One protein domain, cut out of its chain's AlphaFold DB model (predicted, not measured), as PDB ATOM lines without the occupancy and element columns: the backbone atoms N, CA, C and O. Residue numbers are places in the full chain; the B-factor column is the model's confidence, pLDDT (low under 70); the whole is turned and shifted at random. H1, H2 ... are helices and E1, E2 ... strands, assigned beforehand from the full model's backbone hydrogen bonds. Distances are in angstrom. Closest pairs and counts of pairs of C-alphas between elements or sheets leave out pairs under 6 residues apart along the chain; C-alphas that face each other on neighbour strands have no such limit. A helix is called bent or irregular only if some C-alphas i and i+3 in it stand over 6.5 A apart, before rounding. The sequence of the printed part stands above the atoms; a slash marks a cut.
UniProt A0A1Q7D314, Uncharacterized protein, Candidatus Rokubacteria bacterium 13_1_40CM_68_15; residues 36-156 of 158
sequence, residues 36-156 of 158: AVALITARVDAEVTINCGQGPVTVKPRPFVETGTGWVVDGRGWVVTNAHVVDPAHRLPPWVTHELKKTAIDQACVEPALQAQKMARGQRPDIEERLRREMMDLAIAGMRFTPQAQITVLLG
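What this domain is: This is residues 36 to 156 of the 158 residues of an uncharacterized protein of Candidatus Rokubacteria bacterium 13_1_40CM_68_15 (UniProt A0A1Q7D314). A long, narrow, strongly twisted sheet is built along one long strand, E1, with E5 beside most of one side of it and E3 and E2 one after the other beside the other side. H1 and H2 cover one face of this ribbon one after the other, H3 crosses H2 towards one end, and the E3 and E4 hairpin makes the opposite end. The printed part has 121 residues, with three named helices and five named strands in the order E1 E2 E3 E4 H1 H2 H3 E5. The class is mixed, helices and strands, and the neighbour strands are antiparallel. The whole is loose, with a radius of gyration of the C-alphas of 18.2 A, and elongated, spanning 58 by 30 by 18 A.

Where its parts are: Find C-alpha 37 at (-33.496, 7.409, -29.284); from there E1, residues 37 to 51, runs 44.7 A to C-alpha 51 at (-25.013, 49.239, -42.511). E5, residues 144 to 155, runs 36.0 A and ends at C-alpha 155, (-29.293, 10.834, -25.738). E3, residues 64 to 72, is 24.9 A long and bends by 52 degrees at residue 69. E2 is residues 56 to 59, 10.0 A, and E4 residues 79 to 81, 6.7 A. Among the helices, look for H1 at residues 83 to 90, 9.3 A, H2 at 94 to 116, 32.1 A, and H3 at 125 to 140, 22.0 A. H1 is irregular, with C-alphas 85 and 88 7.2 A apart, and H2 only just, with C-alphas 108 and 111 6.8 A apart.

How they stand to each other: Start at E1, which has three neighbours in this branched sheet. E5 lies on one side of it, with N 43 and O 150 at 2.8 A. On the other side lie E3, with N 40 and O 68 at 2.8 A, and E2, its hairpin partner, with N 50 and O 57 at 2.9 A. E4 forms a hairpin with E3, with N 80 and O 71 at 2.9 A. H1 is on the sheet at a height of 7.3 A; its closest C-alphas to E1 are Ala 42 and Ala 89, 5.6 A. H2 is on the same face; Val 48 and Ala 104 are its closest C-alphas to E1, 6.6 A. H3 only grazes the sheet, with its residues 135 to 140. It touches H2 at a steep tilt of 61 degrees, opposite ways, the closest C-alphas being Val 110 and Arg 132, 6.1 A. H1 and H3 are apart. In H3 every O i to N i+4 pair is within hydrogen-bond range; in H1 2 of 4 are, and in H2 17 of 19.

The domain as a whole: Look for the two C-alphas farthest apart at Gly 75 and Gln 117, 59.0 A. The printed part has no cut, and no link is long. Its mean pLDDT is 92.1, and residue 141 alone is under 70.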
ATOM      1  N   ALA A  36     -32.261   4.083 -27.014       93.94
ATOM      2  CA  ALA A  36     -31.474   4.287 -28.229       93.94
ATOM      3  C   ALA A  36     -31.891   5.548 -29.006       93.94
ATOM      4  O   ALA A  36     -31.226   5.912 -29.974       93.94
ATOM      5  N   VAL A  37     -32.986   6.208 -28.617       95.50
ATOM      6  CA  VAL A  37     -33.496   7.409 -29.284       95.50
ATOM      7  C   VAL A  37     -32.727   8.641 -28.806       95.50
ATOM      8  O   VAL A  37     -32.517   8.848 -27.608       95.50
ATOM      9  N   ALA A  38     -32.347   9.490 -29.755       95.62
ATOM     10  CA  ALA A  38     -31.644  10.739 -29.518       95.62
ATOM     11  C   ALA A  38     -32.429  11.932 -30.073       95.62
ATOM     12  O   ALA A  38     -33.051  11.841 -31.135       95.62
ATOM     13  N   LEU A  39     -32.347  13.066 -29.380       97.12
ATOM     14  CA  LEU A  39     -32.698  14.370 -29.926       97.12
ATOM     15  C   LEU A  39     -31.482  14.915 -30.681       97.12
ATOM     16  O   LEU A  39     -30.396  15.044 -30.114       97.12
ATOM     17  N   ILE A  40     -31.676  15.234 -31.953       98.00
ATOM     18  CA  ILE A  40     -30.674  15.841 -32.822       98.00
ATOM     19  C   ILE A  40     -31.036  17.309 -32.988       98.00
ATOM     20  O   ILE A  40     -32.168  17.627 -33.346       98.00
ATOM     21  N   THR A  41     -30.071  18.188 -32.761       98.25
ATOM     22  CA  THR A  41     -30.235  19.628 -32.955       98.25
ATOM     23  C   THR A  41     -29.152  20.123 -33.897       98.25
ATOM     24  O   THR A  41     -27.974  20.081 -33.542       98.25
ATOM     25  N   ALA A  42     -29.539  20.614 -35.073       98.38
ATOM     26  CA  ALA A  42     -28.664  21.390 -35.939       98.38
ATOM     27  C   ALA A  42     -28.890  22.875 -35.660       98.38
ATOM     28  O   ALA A  42     -29.988  23.405 -35.826       98.38
ATOM     29  N   ARG A  43     -27.837  23.545 -35.204       98.25
ATOM     30  CA  ARG A  43     -27.834  24.963 -34.869       98.25
ATOM     31  C   ARG A  43     -26.882  25.691 -35.803       98.25
ATOM     32  O   ARG A  43     -25.753  25.250 -36.000       98.25
ATOM     33  N   VAL A  44     -27.327  26.819 -36.339       98.50
ATOM     34  CA  VAL A  44     -26.486  27.748 -37.088       98.50
ATOM     35  C   VAL A  44     -26.567  29.113 -36.426       98.50
ATOM     36  O   VAL A  44     -27.590  29.797 -36.485       98.50
ATOM     37  N   ASP A  45     -25.478  29.498 -35.779       98.25
ATOM     38  CA  ASP A  45     -25.228  30.860 -35.337       98.25
ATOM     39  C   ASP A  45     -24.680  31.688 -36.503       98.25
ATOM     40  O   ASP A  45     -24.161  31.155 -37.486       98.25
ATOM     41  N   ALA A  46     -24.768  33.009 -36.395       97.62
ATOM     42  CA  ALA A  46     -24.086  33.895 -37.323       97.62
ATOM     43  C   ALA A  46     -23.622  35.169 -36.625       97.62
ATOM     44  O   ALA A  46     -24.211  35.618 -35.643       97.62
ATOM     45  N   GLU A  47     -22.579  35.765 -37.181       97.81
ATOM     46  CA  GLU A  47     -22.207  37.151 -36.951       97.81
ATOM     47  C   GLU A  47     -22.417  37.915 -38.256       97.81
ATOM     48  O   GLU A  47     -21.971  37.480 -39.323       97.81
ATOM     49  N   VAL A  48     -23.165  39.015 -38.189       95.94
ATOM     50  CA  VAL A  48     -23.582  39.760 -39.375       95.94
ATOM     51  C   VAL A  48     -23.252  41.229 -39.194       95.94
ATOM     52  O   VAL A  48     -23.746  41.866 -38.266       95.94
ATOM     53  N   THR A  49     -22.441  41.771 -40.098       95.12
ATOM     54  CA  THR A  49     -22.167  43.208 -40.175       95.12
ATOM     55  C   THR A  49     -23.038  43.826 -41.260       95.12
ATOM     56  O   THR A  49     -22.980  43.408 -42.419       95.12
ATOM     57  N   ILE A  50     -23.834  44.825 -40.881       92.62
ATOM     58  CA  ILE A  50     -24.831  45.498 -41.720       92.62
ATOM     59  C   ILE A  50     -24.676  47.008 -41.551       92.62
ATOM     60  O   ILE A  50     -24.375  47.477 -40.459       92.62
ATOM     61  N   ASN A  51     -24.901  47.786 -42.608       90.12
ATOM     62  CA  ASN A  51     -25.013  49.239 -42.511       90.12
ATOM     63  C   ASN A  51     -26.448  49.670 -42.837       90.12
ATOM     64  O   ASN A  51     -26.880  49.553 -43.978       90.12
ATOM     65  N   CYS A  52     -27.163  50.192 -41.841       86.94
ATOM     66  CA  CYS A  52     -28.544  50.669 -41.987       86.94
ATOM     67  C   CYS A  52     -28.622  52.172 -42.347       86.94
ATOM     68  O   CYS A  52     -29.637  52.818 -42.109       86.94
ATOM     69  N   GLY A  53     -27.530  52.768 -42.842       83.50
ATOM     70  CA  GLY A  53     -27.430  54.193 -43.186       83.50
ATOM     71  C   GLY A  53     -26.804  55.082 -42.104       83.50
ATOM     72  O   GLY A  53     -26.609  56.270 -42.341       83.50
ATOM     73  N   GLN A  54     -26.461  54.529 -40.936       81.81
ATOM     74  CA  GLN A  54     -25.799  55.242 -39.826       81.81
ATOM     75  C   GLN A  54     -24.371  54.727 -39.556       81.81
ATOM     76  O   GLN A  54     -23.750  55.091 -38.562       81.81
ATOM     77  N   GLY A  55     -23.845  53.876 -40.442       86.75
ATOM     78  CA  GLY A  55     -22.556  53.203 -40.284       86.75
ATOM     79  C   GLY A  55     -22.701  51.694 -40.061       86.75
ATOM     80  O   GLY A  55     -23.807  51.196 -39.836       86.75
ATOM     81  N   PRO A  56     -21.596  50.936 -40.176       90.44
ATOM     82  CA  PRO A  56     -21.610  49.490 -39.995       90.44
ATOM     83  C   PRO A  56     -21.831  49.112 -38.525       90.44
ATOM     84  O   PRO A  56     -21.123  49.578 -37.635       90.44
ATOM     85  N   VAL A  57     -22.773  48.205 -38.291       92.25
ATOM     86  CA  VAL A  57     -23.079  47.591 -36.997       92.25
ATOM     87  C   VAL A  57     -22.964  46.083 -37.145       92.25
ATOM     88  O   VAL A  57     -23.384  45.519 -38.153       92.25
ATOM     89  N   THR A  58     -22.402  45.424 -36.135       95.19
ATOM     90  CA  THR A  58     -22.298  43.964 -36.095       95.19
ATOM     91  C   THR A  58     -23.261  43.404 -35.062       95.19
ATOM     92  O   THR A  58     -23.249  43.827 -33.907       95.19
ATOM     93  N   VAL A  59     -24.086  42.449 -35.478       95.38
ATOM     94  CA  VAL A  59     -25.070  41.770 -34.632       95.38
ATOM     95  C   VAL A  59     -24.900  40.260 -34.702       95.38
ATOM     96  O   VAL A  59     -24.415  39.709 -35.694       95.38
ATOM     97  N   LYS A  60     -25.343  39.581 -33.645       97.38
ATOM     98  CA  LYS A  60     -25.484  38.125 -33.611       97.38
ATOM     99  C   LYS A  60     -26.974  37.791 -33.663       97.38
ATOM    100  O   LYS A  60     -27.617  37.853 -32.612       97.38
ATOM    101  N   PRO A  61     -27.545  37.517 -34.857       96.81
ATOM    102  CA  PRO A  61     -28.945  37.138 -34.976       96.81
ATOM    103  C   PRO A  61     -29.289  35.954 -34.087       96.81
ATOM    104  O   PRO A  61     -28.434  35.126 -33.762       96.81
ATOM    105  N   ARG A  62     -30.575  35.844 -33.729       96.00
ATOM    106  CA  ARG A  62     -31.065  34.602 -33.129       96.00
ATOM    107  C   ARG A  62     -30.688  33.435 -34.053       96.00
ATOM    108  O   ARG A  62     -30.892  33.544 -35.262       96.00
ATOM    109  N   PRO A  63     -30.139  32.352 -33.490       97.12
ATOM    110  CA  PRO A  63     -29.655  31.219 -34.262       97.12
ATOM    111  C   PRO A  63     -30.798  30.562 -35.029       97.12
ATOM    112  O   PRO A  63     -31.931  30.490 -34.545       97.12
ATOM    113  N   PHE A  64     -30.469  30.003 -36.186       98.00
ATOM    114  CA  PHE A  64     -31.343  29.063 -36.860       98.00
ATOM    115  C   PHE A  64     -31.210  27.699 -36.176       98.00
ATOM    116  O   PHE A  64     -30.093  27.238 -35.934       98.00
ATOM    117  N   VAL A  65     -32.332  27.066 -35.829       97.88
ATOM    118  CA  VAL A  65     -32.347  25.780 -35.121       97.88
ATOM    119  C   VAL A  65     -33.337  24.836 -35.789       97.88
ATOM    120  O   VAL A  65     -34.529  25.121 -35.843       97.88
ATOM    121  N   GLU A  66     -32.827  23.694 -36.231       97.75
ATOM    122  CA  GLU A  66     -33.592  22.549 -36.716       97.75
ATOM    123  C   GLU A  66     -33.449  21.420 -35.695       97.75
ATOM    124  O   GLU A  66     -32.339  21.111 -35.246       97.75
ATOM    125  N   THR A  67     -34.562  20.805 -35.307       97.69
ATOM    126  CA  THR A  67     -34.561  19.649 -34.409       97.69
ATOM    127  C   THR A  67     -35.162  18.435 -35.091       97.69
ATOM    128  O   THR A  67     -36.072  18.528 -35.911       97.69
ATOM    129  N   GLY A  68     -34.657  17.266 -34.724       97.19
ATOM    130  CA  GLY A  68     -35.175  15.997 -35.198       97.19
ATOM    131  C   GLY A  68     -34.816  14.858 -34.263       97.19
ATOM    132  O   GLY A  68     -34.189  15.040 -33.220       97.19
ATOM    133  N   THR A  69     -35.212  13.660 -34.660       97.00
ATOM    134  CA  THR A  69     -34.939  12.434 -33.913       97.00
ATOM    135  C   THR A  69     -33.866  11.628 -34.632       97.00
ATOM    136  O   THR A  69     -33.798  11.620 -35.865       97.00
ATOM    137  N   GLY A  70     -33.038  10.926 -33.871       96.50
ATOM    138  CA  GLY A  70     -32.153   9.895 -34.390       96.50
ATOM    139  C   GLY A  70     -32.155   8.648 -33.517       96.50
ATOM    140  O   GLY A  70     -32.729   8.641 -32.428       96.50
ATOM    141  N   TRP A  71     -31.491   7.601 -33.997       95.44
ATOM    142  CA  TRP A  71     -31.309   6.349 -33.264       95.44
ATOM    143  C   TRP A  71     -29.847   5.945 -33.257       95.44
ATOM    144  O   TRP A  71     -29.207   5.945 -34.309       95.44
ATOM    145  N   VAL A  72     -29.339   5.567 -32.088       95.06
ATOM    146  CA  VAL A  72     -28.052   4.881 -31.968       95.06
ATOM    147  C   VAL A  72     -28.203   3.490 -32.578       95.06
ATOM    148  O   VAL A  72     -29.064   2.718 -32.157       95.06
ATOM    149  N   VAL A  73     -27.383   3.177 -33.579       94.62
ATOM    150  CA  VAL A  73     -27.474   1.912 -34.331       94.62
ATOM    151  C   VAL A  73     -26.398   0.900 -33.950       94.62
ATOM    152  O   VAL A  73     -26.553  -0.281 -34.249       94.62
ATOM    153  N   ASP A  74     -25.323   1.325 -33.276       92.94
ATOM    154  CA  ASP A  74     -24.307   0.416 -32.746       92.94
ATOM    155  C   ASP A  74     -23.582   0.959 -31.497       92.94
ATOM    156  O   ASP A  74     -23.701   2.127 -31.124       92.94
ATOM    157  N   GLY A  75     -22.791   0.093 -30.853       89.25
ATOM    158  CA  GLY A  75     -22.028   0.421 -29.643       89.25
ATOM    159  C   GLY A  75     -20.820   1.345 -29.850       89.25
ATOM    160  O   GLY A  75     -20.164   1.692 -28.873       89.25
ATOM    161  N   ARG A  76     -20.503   1.750 -31.087       93.62
ATOM    162  CA  ARG A  76     -19.431   2.718 -31.389       93.62
ATOM    163  C   ARG A  76     -19.949   4.158 -31.387       93.62
ATOM    164  O   ARG A  76     -19.153   5.081 -31.525       93.62
ATOM    165  N   GLY A  77     -21.263   4.346 -31.238       91.19
ATOM    166  CA  GLY A  77     -21.905   5.657 -31.198       91.19
ATOM    167  C   GLY A  77     -22.399   6.157 -32.555       91.19
ATOM    168  O   GLY A  77     -22.625   7.355 -32.703       91.19
ATOM    169  N   TRP A  78     -22.580   5.277 -33.548       95.50
ATOM    170  CA  TRP A  78     -23.206   5.675 -34.813       95.50
ATOM    171  C   TRP A  78     -24.681   6.012 -34.611       95.50
ATOM    172  O   TRP A  78     -25.416   5.253 -33.978       95.50
ATOM    173  N   VAL A  79     -25.117   7.131 -35.193       96.12
ATOM    174  CA  VAL A  79     -26.500   7.615 -35.127       96.12
ATOM    175  C   VAL A  79     -27.060   7.789 -36.533       96.12
ATOM    176  O   VAL A  79     -26.418   8.393 -37.390       96.12
ATOM    177  N   VAL A  80     -28.275   7.293 -36.756       97.38
ATOM    178  CA  VAL A  80     -29.038   7.517 -37.992       97.38
ATOM    179  C   VAL A  80     -30.123   8.560 -37.741       97.38
ATOM    180  O   VAL A  80     -30.833   8.490 -36.741       97.38
ATOM    181  N   THR A  81     -30.263   9.516 -38.659       98.06
ATOM    182  CA  THR A  81     -31.325  10.533 -38.673       98.06
ATOM    183  C   THR A  81     -31.678  10.908 -40.116       98.06
ATOM    184  O   THR A  81     -31.048  10.437 -41.066       98.06
ATOM    185  N   ASN A  82     -32.692  11.751 -40.294       98.25
ATOM    186  CA  ASN A  82     -33.053  12.281 -41.602       98.25
ATOM    187  C   ASN A  82     -32.022  13.310 -42.078       98.25
ATOM    188  O   ASN A  82     -31.558  14.145 -41.305       98.25
ATOM    189  N   ALA A  83     -31.734  13.319 -43.381       97.56
ATOM    190  CA  ALA A  83     -30.775  14.258 -43.962       97.56
ATOM    191  C   ALA A  83     -31.172  15.729 -43.745       97.56
ATOM    192  O   ALA A  83     -30.309  16.549 -43.449       97.56
ATOM    193  N   HIS A  84     -32.467  16.060 -43.828       96.94
ATOM    194  CA  HIS A  84     -32.929  17.442 -43.641       96.94
ATOM    195  C   HIS A  84     -32.654  17.977 -42.230       96.94
ATOM    196  O   HIS A  84     -32.444  19.172 -42.080       96.94
ATOM    197  N   VAL A  85     -32.580  17.103 -41.218       97.88
ATOM    198  CA  VAL A  85     -32.309  17.511 -39.831       97.88
ATOM    199  C   VAL A  85     -30.897  18.078 -39.702       97.88
ATOM    200  O   VAL A  85     -30.669  19.012 -38.945       97.88
ATOM    201  N   VAL A  86     -29.936  17.520 -40.443       97.81
ATOM    202  CA  VAL A  86     -28.522  17.922 -40.378       97.81
ATOM    203  C   VAL A  86     -28.116  18.884 -41.492       97.81
ATOM    204  O   VAL A  86     -27.075  19.532 -41.385       97.81
ATOM    205  N   ASP A  87     -28.928  19.013 -42.543       97.75
ATOM    206  CA  ASP A  87     -28.644  19.850 -43.712       97.75
ATOM    207  C   ASP A  87     -28.287  21.312 -43.371       97.75
ATOM    208  O   ASP A  87     -27.298  21.813 -43.922       97.75
ATOM    209  N   PRO A  88     -28.982  21.983 -42.421       97.94
ATOM    210  CA  PRO A  88     -28.653  23.347 -42.009       97.94
ATOM    211  C   PRO A  88     -27.208  23.518 -41.545       97.94
ATOM    212  O   PRO A  88     -26.547  24.480 -41.930       97.94
ATOM    213  N   ALA A  89     -26.706  22.567 -40.757       97.12
ATOM    214  CA  ALA A  89     -25.347  22.601 -40.232       97.12
ATOM    215  C   ALA A  89     -24.314  21.988 -41.195       97.12
ATOM    216  O   ALA A  89     -23.128  22.284 -41.081       97.12
ATOM    217  N   HIS A  90     -24.745  21.137 -42.132       96.94
ATOM    218  CA  HIS A  90     -23.850  20.443 -43.055       96.94
ATOM    219  C   HIS A  90     -23.516  21.261 -44.309       96.94
ATOM    220  O   HIS A  90     -22.344  21.388 -44.659       96.94
ATOM    221  N   ARG A  91     -24.535  21.796 -44.999       96.44
ATOM    222  CA  ARG A  91     -24.371  22.510 -46.283       96.44
ATOM    223  C   ARG A  91     -24.753  23.980 -46.228       96.44
ATOM    224  O   ARG A  91     -24.443  24.700 -47.172       96.44
ATOM    225  N   LEU A  92     -25.423  24.415 -45.159       96.19
ATOM    226  CA  LEU A  92     -25.932  25.775 -45.001       96.19
ATOM    227  C   LEU A  92     -26.777  26.229 -46.212       96.19
ATOM    228  O   LEU A  92     -26.373  27.105 -46.982       96.19
ATOM    229  N   PRO A  93     -27.955  25.622 -46.421       96.50
ATOM    230  CA  PRO A  93     -28.769  25.897 -47.593       96.50
ATOM    231  C   PRO A  93     -29.232  27.370 -47.632       96.50
ATOM    232  O   PRO A  93     -29.345  28.022 -46.587       96.50
ATOM    233  N   PRO A  94     -29.544  27.921 -48.824       95.56
ATOM    234  CA  PRO A  94     -29.819  29.353 -48.989       95.56
ATOM    235  C   PRO A  94     -30.930  29.902 -48.091       95.56
ATOM    236  O   PRO A  94     -30.855  31.046 -47.649       95.56
ATOM    237  N   TRP A  95     -31.939  29.086 -47.785       94.12
ATOM    238  CA  TRP A  95     -33.060  29.477 -46.934       94.12
ATOM    239  C   TRP A  95     -32.639  29.719 -45.472       94.12
ATOM    240  O   TRP A  95     -33.122  30.670 -44.865       94.12
ATOM    241  N   VAL A  96     -31.667  28.968 -44.937       96.88
ATOM    242  CA  VAL A  96     -31.096  29.213 -43.595       96.88
ATOM    243  C   VAL A  96     -30.361  30.550 -43.569       96.88
ATOM    244  O   VAL A  96     -30.545  31.363 -42.664       96.88
ATOM    245  N   THR A  97     -29.555  30.808 -44.604       94.75
ATOM    246  CA  THR A  97     -28.840  32.083 -44.748       94.75
ATOM    247  C   THR A  97     -29.820  33.251 -44.861       94.75
ATOM    248  O   THR A  97     -29.619  34.285 -44.227       94.75
ATOM    249  N   HIS A  98     -30.888  33.097 -45.642       93.62
ATOM    250  CA  HIS A  98     -31.921  34.117 -45.796       93.62
ATOM    251  C   HIS A  98     -32.611  34.441 -44.462       93.62
ATOM    252  O   HIS A  98     -32.691  35.613 -44.100       93.62
ATOM    253  N   GLU A  99     -33.025  33.429 -43.693       95.38
ATOM    254  CA  GLU A  99     -33.668  33.637 -42.386       95.38
ATOM    255  C   GLU A  99     -32.740  34.309 -41.363       95.38
ATOM    256  O   GLU A  99     -33.156  35.227 -40.649       95.38
ATOM    257  N   LEU A 100     -31.462  33.922 -41.319       96.31
ATOM    258  CA  LEU A 100     -30.477  34.559 -40.440       96.31
ATOM    259  C   LEU A 100     -30.226  36.022 -40.823       96.31
ATOM    260  O   LEU A 100     -30.189  36.888 -39.949       96.31
ATOM    261  N   LYS A 101     -30.098  36.320 -42.121       93.56
ATOM    262  CA  LYS A 101     -29.916  37.695 -42.614       93.56
ATOM    263  C   LYS A 101     -31.136  38.565 -42.340       93.56
ATOM    264  O   LYS A 101     -30.984  39.682 -41.860       93.56
ATOM    265  N   LYS A 102     -32.339  38.043 -42.577       93.06
ATOM    266  CA  LYS A 102     -33.599  38.719 -42.246       93.06
ATOM    267  C   LYS A 102     -33.682  39.030 -40.751       93.06
ATOM    268  O   LYS A 102     -33.970  40.160 -40.376       93.06
ATOM    269  N   THR A 103     -33.352  38.055 -39.903       94.81
ATOM    270  CA  THR A 103     -33.309  38.244 -38.445       94.81
ATOM    271  C   THR A 103     -32.282  39.305 -38.045       94.81
ATOM    272  O   THR A 103     -32.557  40.124 -37.171       94.81
ATOM    273  N   ALA A 104     -31.118  39.327 -38.697       94.81
ATOM    274  CA  ALA A 104     -30.095  40.335 -38.451       94.81
ATOM    275  C   ALA A 104     -30.554  41.743 -38.864       94.81
ATOM    276  O   ALA A 104     -30.309  42.687 -38.123       94.81
ATOM    277  N   ILE A 105     -31.259  41.896 -39.992       92.56
ATOM    278  CA  ILE A 105     -31.840  43.180 -40.429       92.56
ATOM    279  C   ILE A 105     -32.906  43.659 -39.441       92.56
ATOM    280  O   ILE A 105     -32.896  44.826 -39.047       92.56
ATOM    281  N   ASP A 106     -33.799  42.764 -39.009       91.62
ATOM    282  CA  ASP A 106     -34.825  43.090 -38.017       91.62
ATOM    283  C   ASP A 106     -34.176  43.643 -36.730       91.62
ATOM    284  O   ASP A 106     -34.584  44.691 -36.235       91.62
ATOM    285  N   GLN A 107     -33.122  42.994 -36.224       93.12
ATOM    286  CA  GLN A 107     -32.445  43.392 -34.982       93.12
ATOM    287  C   GLN A 107     -31.522  44.608 -35.126       93.12
ATOM    288  O   GLN A 107     -31.433  45.421 -34.211       93.12
ATOM    289  N   ALA A 108     -30.803  44.732 -36.244       92.00
ATOM    290  CA  ALA A 108     -29.815  45.794 -36.448       92.00
ATOM    291  C   ALA A 108     -30.438  47.096 -36.964       92.00
ATOM    292  O   ALA A 108     -29.946  48.174 -36.638       92.00
ATOM    293  N   CYS A 109     -31.491  47.001 -37.780       90.19
ATOM    294  CA  CYS A 109     -32.074  48.151 -38.468       90.19
ATOM    295  C   CYS A 109     -33.496  48.457 -37.982       90.19
ATOM    296  O   CYS A 109     -33.781  49.590 -37.596       90.19
ATOM    297  N   VAL A 110     -34.395  47.466 -37.989       90.38
ATOM    298  CA  VAL A 110     -35.836  47.704 -37.772       90.38
ATOM    299  C   VAL A 110     -36.141  48.018 -36.308       90.38
ATOM    300  O   VAL A 110     -36.766  49.037 -36.021       90.38
ATOM    301  N   GLU A 111     -35.686  47.182 -35.373       90.56
ATOM    302  CA  GLU A 111     -35.929  47.362 -33.938       90.56
ATOM    303  C   GLU A 111     -35.392  48.712 -33.417       90.56
ATOM    304  O   GLU A 111     -36.170  49.443 -32.793       90.56
ATOM    305  N   PRO A 112     -34.147  49.133 -33.724       89.88
ATOM    306  CA  PRO A 112     -33.654  50.455 -33.332       89.88
ATOM    307  C   PRO A 112     -34.439  51.614 -33.959       89.88
ATOM    308  O   PRO A 112     -34.709  52.612 -33.289       89.88
ATOM    309  N   ALA A 113     -34.850  51.500 -35.224       88.56
ATOM    310  CA  ALA A 113     -35.622  52.545 -35.895       88.56
ATOM    311  C   ALA A 113     -37.054  52.676 -35.338       88.56
ATOM    312  O   ALA A 113     -37.560  53.794 -35.217       88.56
ATOM    313  N   LEU A 114     -37.690  51.573 -34.928       89.25
ATOM    314  CA  LEU A 114     -38.955  51.609 -34.185       89.25
ATOM    315  C   LEU A 114     -38.777  52.268 -32.809       89.25
ATOM    316  O   LEU A 114     -39.578  53.123 -32.423       89.25
ATOM    317  N   GLN A 115     -37.703  51.925 -32.091       89.12
ATOM    318  CA  GLN A 115     -37.381  52.520 -30.790       89.12
ATOM    319  C   GLN A 115     -37.134  54.030 -30.887       89.12
ATOM    320  O   GLN A 115     -37.640  54.781 -30.052       89.12
ATOM    321  N   ALA A 116     -36.435  54.496 -31.926       88.31
ATOM    322  CA  ALA A 116     -36.226  55.922 -32.189       88.31
ATOM    323  C   ALA A 116     -37.553  56.680 -32.387       88.31
ATOM    324  O   ALA A 116     -37.671  57.849 -32.020       88.31
ATOM    325  N   GLN A 117     -38.575  55.993 -32.901       88.50
ATOM    326  CA  GLN A 117     -39.934  56.515 -33.066       88.50
ATOM    327  C   GLN A 117     -40.837  56.259 -31.847       88.50
ATOM    328  O   GLN A 117     -42.029  56.562 -31.897       88.50
ATOM    329  N   LYS A 118     -40.292  55.723 -30.744       91.19
ATOM    330  CA  LYS A 118     -41.025  55.329 -29.527       91.19
ATOM    331  C   LYS A 118     -42.187  54.367 -29.809       91.19
ATOM    332  O   LYS A 118     -43.208  54.410 -29.124       91.19
ATOM    333  N   MET A 119     -42.033  53.507 -30.815       88.81
ATOM    334  CA  MET A 119     -43.028  52.504 -31.189       88.81
ATOM    335  C   MET A 119     -42.636  51.125 -30.667       88.81
ATOM    336  O   MET A 119     -41.485  50.703 -30.783       88.81
ATOM    337  N   ALA A 120     -43.614  50.401 -30.124       87.56
ATOM    338  CA  ALA A 120     -43.451  48.992 -29.791       87.56
ATOM    339  C   ALA A 120     -43.644  48.113 -31.037       87.56
ATOM    340  O   ALA A 120     -44.428  48.436 -31.935       87.56
ATOM    341  N   ARG A 121     -42.960  46.964 -31.077       84.81
ATOM    342  CA  ARG A 121     -43.130  45.966 -32.142       84.81
ATOM    343  C   ARG A 121     -44.596  45.535 -32.240       84.81
ATOM    344  O   ARG A 121     -45.238  45.299 -31.217       84.81
ATOM    345  N   GLY A 122     -45.133  45.452 -33.457       85.75
ATOM    346  CA  GLY A 122     -46.537  45.099 -33.690       85.75
ATOM    347  C   GLY A 122     -47.566  46.193 -33.368       85.75
ATOM    348  O   GLY A 122     -48.737  46.014 -33.688       85.75
ATOM    349  N   GLN A 123     -47.166  47.344 -32.809       88.69
ATOM    350  CA  GLN A 123     -48.078  48.474 -32.581       88.69
ATOM    351  C   GLN A 123     -48.578  49.078 -33.903       88.69
ATOM    352  O   GLN A 123     -49.732  49.492 -34.006       88.69
ATOM    353  N   ARG A 124     -47.704  49.132 -34.918       87.75
ATOM    354  CA  ARG A 124     -47.991  49.633 -36.271       87.75
ATOM    355  C   ARG A 124     -47.387  48.708 -37.333       87.75
ATOM    356  O   ARG A 124     -46.318  49.010 -37.867       87.75
ATOM    357  N   PRO A 125     -48.052  47.578 -37.643       87.81
ATOM    358  CA  PRO A 125     -47.528  46.580 -38.579       87.81
ATOM    359  C   PRO A 125     -47.278  47.130 -39.989       87.81
ATOM    360  O   PRO A 125     -46.365  46.684 -40.675       87.81
ATOM    361  N   ASP A 126     -48.063  48.125 -40.408       89.50
ATOM    362  CA  ASP A 126     -47.933  48.814 -41.692       89.50
ATOM    363  C   ASP A 126     -46.621  49.605 -41.805       89.50
ATOM    364  O   ASP A 126     -45.945  49.562 -42.835       89.50
ATOM    365  N   ILE A 127     -46.239  50.302 -40.731       86.69
ATOM    366  CA  ILE A 127     -44.984  51.059 -40.662       86.69
ATOM    367  C   ILE A 127     -43.803  50.095 -40.560       86.69
ATOM    368  O   ILE A 127     -42.810  50.276 -41.259       86.69
ATOM    369  N   GLU A 128     -43.924  49.065 -39.722       86.00
ATOM    370  CA  GLU A 128     -42.882  48.058 -39.520       86.00
ATOM    371  C   GLU A 128     -42.554  47.308 -40.821       86.00
ATOM    372  O   GLU A 128     -41.384  47.132 -41.150       86.00
ATOM    373  N   GLU A 129     -43.565  46.913 -41.599       87.56
ATOM    374  CA  GLU A 129     -43.362  46.232 -42.881       87.56
ATOM    375  C   GLU A 129     -42.739  47.139 -43.945       87.56
ATOM    376  O   GLU A 129     -41.844  46.704 -44.671       87.56
ATOM    377  N   ARG A 130     -43.155  48.409 -44.021       87.31
ATOM    378  CA  ARG A 130     -42.519  49.379 -44.922       87.31
ATOM    379  C   ARG A 130     -41.048  49.581 -44.560       87.31
ATOM    380  O   ARG A 130     -40.188  49.459 -45.426       87.31
ATOM    381  N   LEU A 131     -40.766  49.813 -43.279       84.94
ATOM    382  CA  LEU A 131     -39.413  50.005 -42.767       84.94
ATOM    383  C   LEU A 131     -38.538  48.771 -43.023       84.94
ATOM    384  O   LEU A 131     -37.398  48.903 -43.449       84.94
ATOM    385  N   ARG A 132     -39.078  47.565 -42.826       85.88
ATOM    386  CA  ARG A 132     -38.375  46.314 -43.130       85.88
ATOM    387  C   ARG A 132     -37.966  46.225 -44.596       85.88
ATOM    388  O   ARG A 132     -36.833  45.847 -44.865       85.88
ATOM    389  N   ARG A 133     -38.859  46.563 -45.532       86.44
ATOM    390  CA  ARG A 133     -38.551  46.549 -46.973       86.44
ATOM    391  C   ARG A 133     -37.455  47.551 -47.319       86.44
ATOM    392  O   ARG A 133     -36.452  47.159 -47.900       86.44
ATOM    393  N   GLU A 134     -37.612  48.797 -46.874       84.75
ATOM    394  CA  GLU A 134     -36.626  49.863 -47.092       84.75
ATOM    395  C   GLU A 134     -35.246  49.484 -46.533       84.75
ATOM    396  O   GLU A 134     -34.229  49.615 -47.215       84.75
ATOM    397  N   MET A 135     -35.202  48.963 -45.304       82.75
ATOM    398  CA  MET A 135     -33.949  48.553 -44.669       82.75
ATOM    399  C   MET A 135     -33.341  47.318 -45.327       82.75
ATOM    400  O   MET A 135     -32.122  47.214 -45.385       82.75
ATOM    401  N   MET A 136     -34.152  46.384 -45.829       81.81
ATOM    402  CA  MET A 136     -33.655  45.187 -46.503       81.81
ATOM    403  C   MET A 136     -32.957  45.531 -47.820       81.81
ATOM    404  O   MET A 136     -31.858  45.031 -48.061       81.81
ATOM    405  N   ASP A 137     -33.522  46.443 -48.611       79.19
ATOM    406  CA  ASP A 137     -32.907  46.910 -49.857       79.19
ATOM    407  C   ASP A 137     -31.557  47.608 -49.607       79.19
ATOM    408  O   ASP A 137     -30.589  47.386 -50.337       79.19
ATOM    409  N   LEU A 138     -31.456  48.393 -48.527       74.25
ATOM    410  CA  LEU A 138     -30.217  49.065 -48.118       74.25
ATOM    411  C   LEU A 138     -29.177  48.094 -47.541       74.25
ATOM    412  O   LEU A 138     -27.992  48.181 -47.859       74.25
ATOM    413  N   ALA A 139     -29.615  47.164 -46.692       74.12
ATOM    414  CA  ALA A 139     -28.749  46.276 -45.924       74.12
ATOM    415  C   ALA A 139     -28.102  45.174 -46.767       74.12
ATOM    416  O   ALA A 139     -27.017  44.706 -46.422       74.12
ATOM    417  N   ILE A 140     -28.756  44.724 -47.844       71.88
ATOM    418  CA  ILE A 140     -28.221  43.659 -48.706       71.88
ATOM    419  C   ILE A 140     -26.914  44.107 -49.382       71.88
ATOM    420  O   ILE A 140     -26.003  43.293 -49.563       71.88
ATOM    421  N   ALA A 141     -26.779  45.399 -49.696       67.31
ATOM    422  CA  ALA A 141     -25.573  45.965 -50.285       67.31
ATOM    423  C   ALA A 141     -24.442  46.076 -49.241       67.31
ATOM    424  O   ALA A 141     -24.396  46.990 -48.424       67.31
ATOM    425  N   GLY A 142     -23.490  45.137 -49.278       71.75
ATOM    426  CA  GLY A 142     -22.284  45.177 -48.438       71.75
ATOM    427  C   GLY A 142     -22.377  44.418 -47.109       71.75
ATOM    428  O   GLY A 142     -21.462  44.523 -46.291       71.75
ATOM    429  N   MET A 143     -23.434  43.624 -46.905       87.62
ATOM    430  CA  MET A 143     -23.559  42.746 -45.740       87.62
ATOM    431  C   MET A 143     -22.425  41.717 -45.682       87.62
ATOM    432  O   MET A 143     -22.220  40.948 -46.624       87.62
ATOM    433  N   ARG A 144     -21.738  41.640 -44.537       93.06
ATOM    434  CA  ARG A 144     -20.811  40.540 -44.229       93.06
ATOM    435  C   ARG A 144     -21.506  39.545 -43.317       93.06
ATOM    436  O   ARG A 144     -22.120  39.944 -42.335       93.06
ATOM    437  N   PHE A 145     -21.418  38.265 -43.660       94.19
ATOM    438  CA  PHE A 145     -22.124  37.183 -42.983       94.19
ATOM    439  C   PHE A 145     -21.146  36.050 -42.679       94.19
ATOM    440  O   PHE A 145     -20.590  35.457 -43.605       94.19
ATOM    441  N   THR A 146     -20.961  35.753 -41.395       97.19
ATOM    442  CA  THR A 146     -20.048  34.714 -40.909       97.19
ATOM    443  C   THR A 146     -20.847  33.679 -40.112       97.19
ATOM    444  O   THR A 146     -21.152  33.923 -38.943       97.19
ATOM    445  N   PRO A 147     -21.241  32.550 -40.727       96.94
ATOM    446  CA  PRO A 147     -22.008  31.504 -40.058       96.94
ATOM    447  C   PRO A 147     -21.111  30.588 -39.217       96.94
ATOM    448  O   PRO A 147     -19.966  30.313 -39.578       96.94
ATOM    449  N   GLN A 148     -21.668  30.043 -38.140       97.81
ATOM    450  CA  GLN A 148     -21.061  28.993 -37.332       97.81
ATOM    451  C   GLN A 148     -22.084  27.879 -37.102       97.81
ATOM    452  O   GLN A 148     -23.113  28.080 -36.460       97.81
ATOM    453  N   ALA A 149     -21.797  26.698 -37.640       97.69
ATOM    454  CA  ALA A 149     -22.672  25.538 -37.551       97.69
ATOM    455  C   ALA A 149     -22.252  24.590 -36.420       97.69
ATOM    456  O   ALA A 149     -21.063  24.371 -36.182       97.69
ATOM    457  N   GLN A 150     -23.238  23.984 -35.762       97.81
ATOM    458  CA  GLN A 150     -23.057  22.960 -34.742       97.81
ATOM    459  C   GLN A 150     -24.161  21.905 -34.847       97.81
ATOM    460  O   GLN A 150     -25.328  22.227 -35.061       97.81
ATOM    461  N   ILE A 151     -23.795  20.640 -34.636       97.69
ATOM    462  CA  ILE A 151     -24.748  19.551 -34.414       97.69
ATOM    463  C   ILE A 151     -24.567  19.050 -32.985       97.69
ATOM    464  O   ILE A 151     -23.448  18.764 -32.561       97.69
ATOM    465  N   THR A 152     -25.673  18.923 -32.261       97.38
ATOM    466  CA  THR A 152     -25.709  18.338 -30.920       97.38
ATOM    467  C   THR A 152     -26.592  17.103 -30.933       97.38
ATOM    468  O   THR A 152     -27.697  17.123 -31.475       97.38
ATOM    469  N   VAL A 153     -26.106  16.034 -30.307       96.31
ATOM    470  CA  VAL A 153     -26.842  14.786 -30.099       96.31
ATOM    471  C   VAL A 153     -27.075  14.633 -28.606       96.31
ATOM    472  O   VAL A 153     -26.126  14.483 -27.837       96.31
ATOM    473  N   LEU A 154     -28.336  14.682 -28.191       94.75
ATOM    474  CA  LEU A 154     -28.738  14.451 -26.813       94.75
ATOM    475  C   LEU A 154     -29.398  13.077 -26.711       94.75
ATOM    476  O   LEU A 154     -30.475  12.850 -27.260       94.75
ATOM    477  N   LEU A 155     -28.749  12.163 -25.998       89.25
ATOM    478  CA  LEU A 155     -29.293  10.834 -25.738       89.25
ATOM    479  C   LEU A 155     -30.392  10.921 -24.674       89.25
ATOM    480  O   LEU A 155     -30.225  11.591 -23.650       89.25
ATOM    481  N   GLY A 156     -31.516  10.241 -24.902       71.50
ATOM    482  CA  GLY A 156     -32.597  10.154 -23.925       71.50
ATOM    483  C   GLY A 156     -32.189   9.297 -22.725       71.50
ATOM    484  O   GLY A 156     -32.357   8.082 -22.757       71.50
TER     485      GLY A 156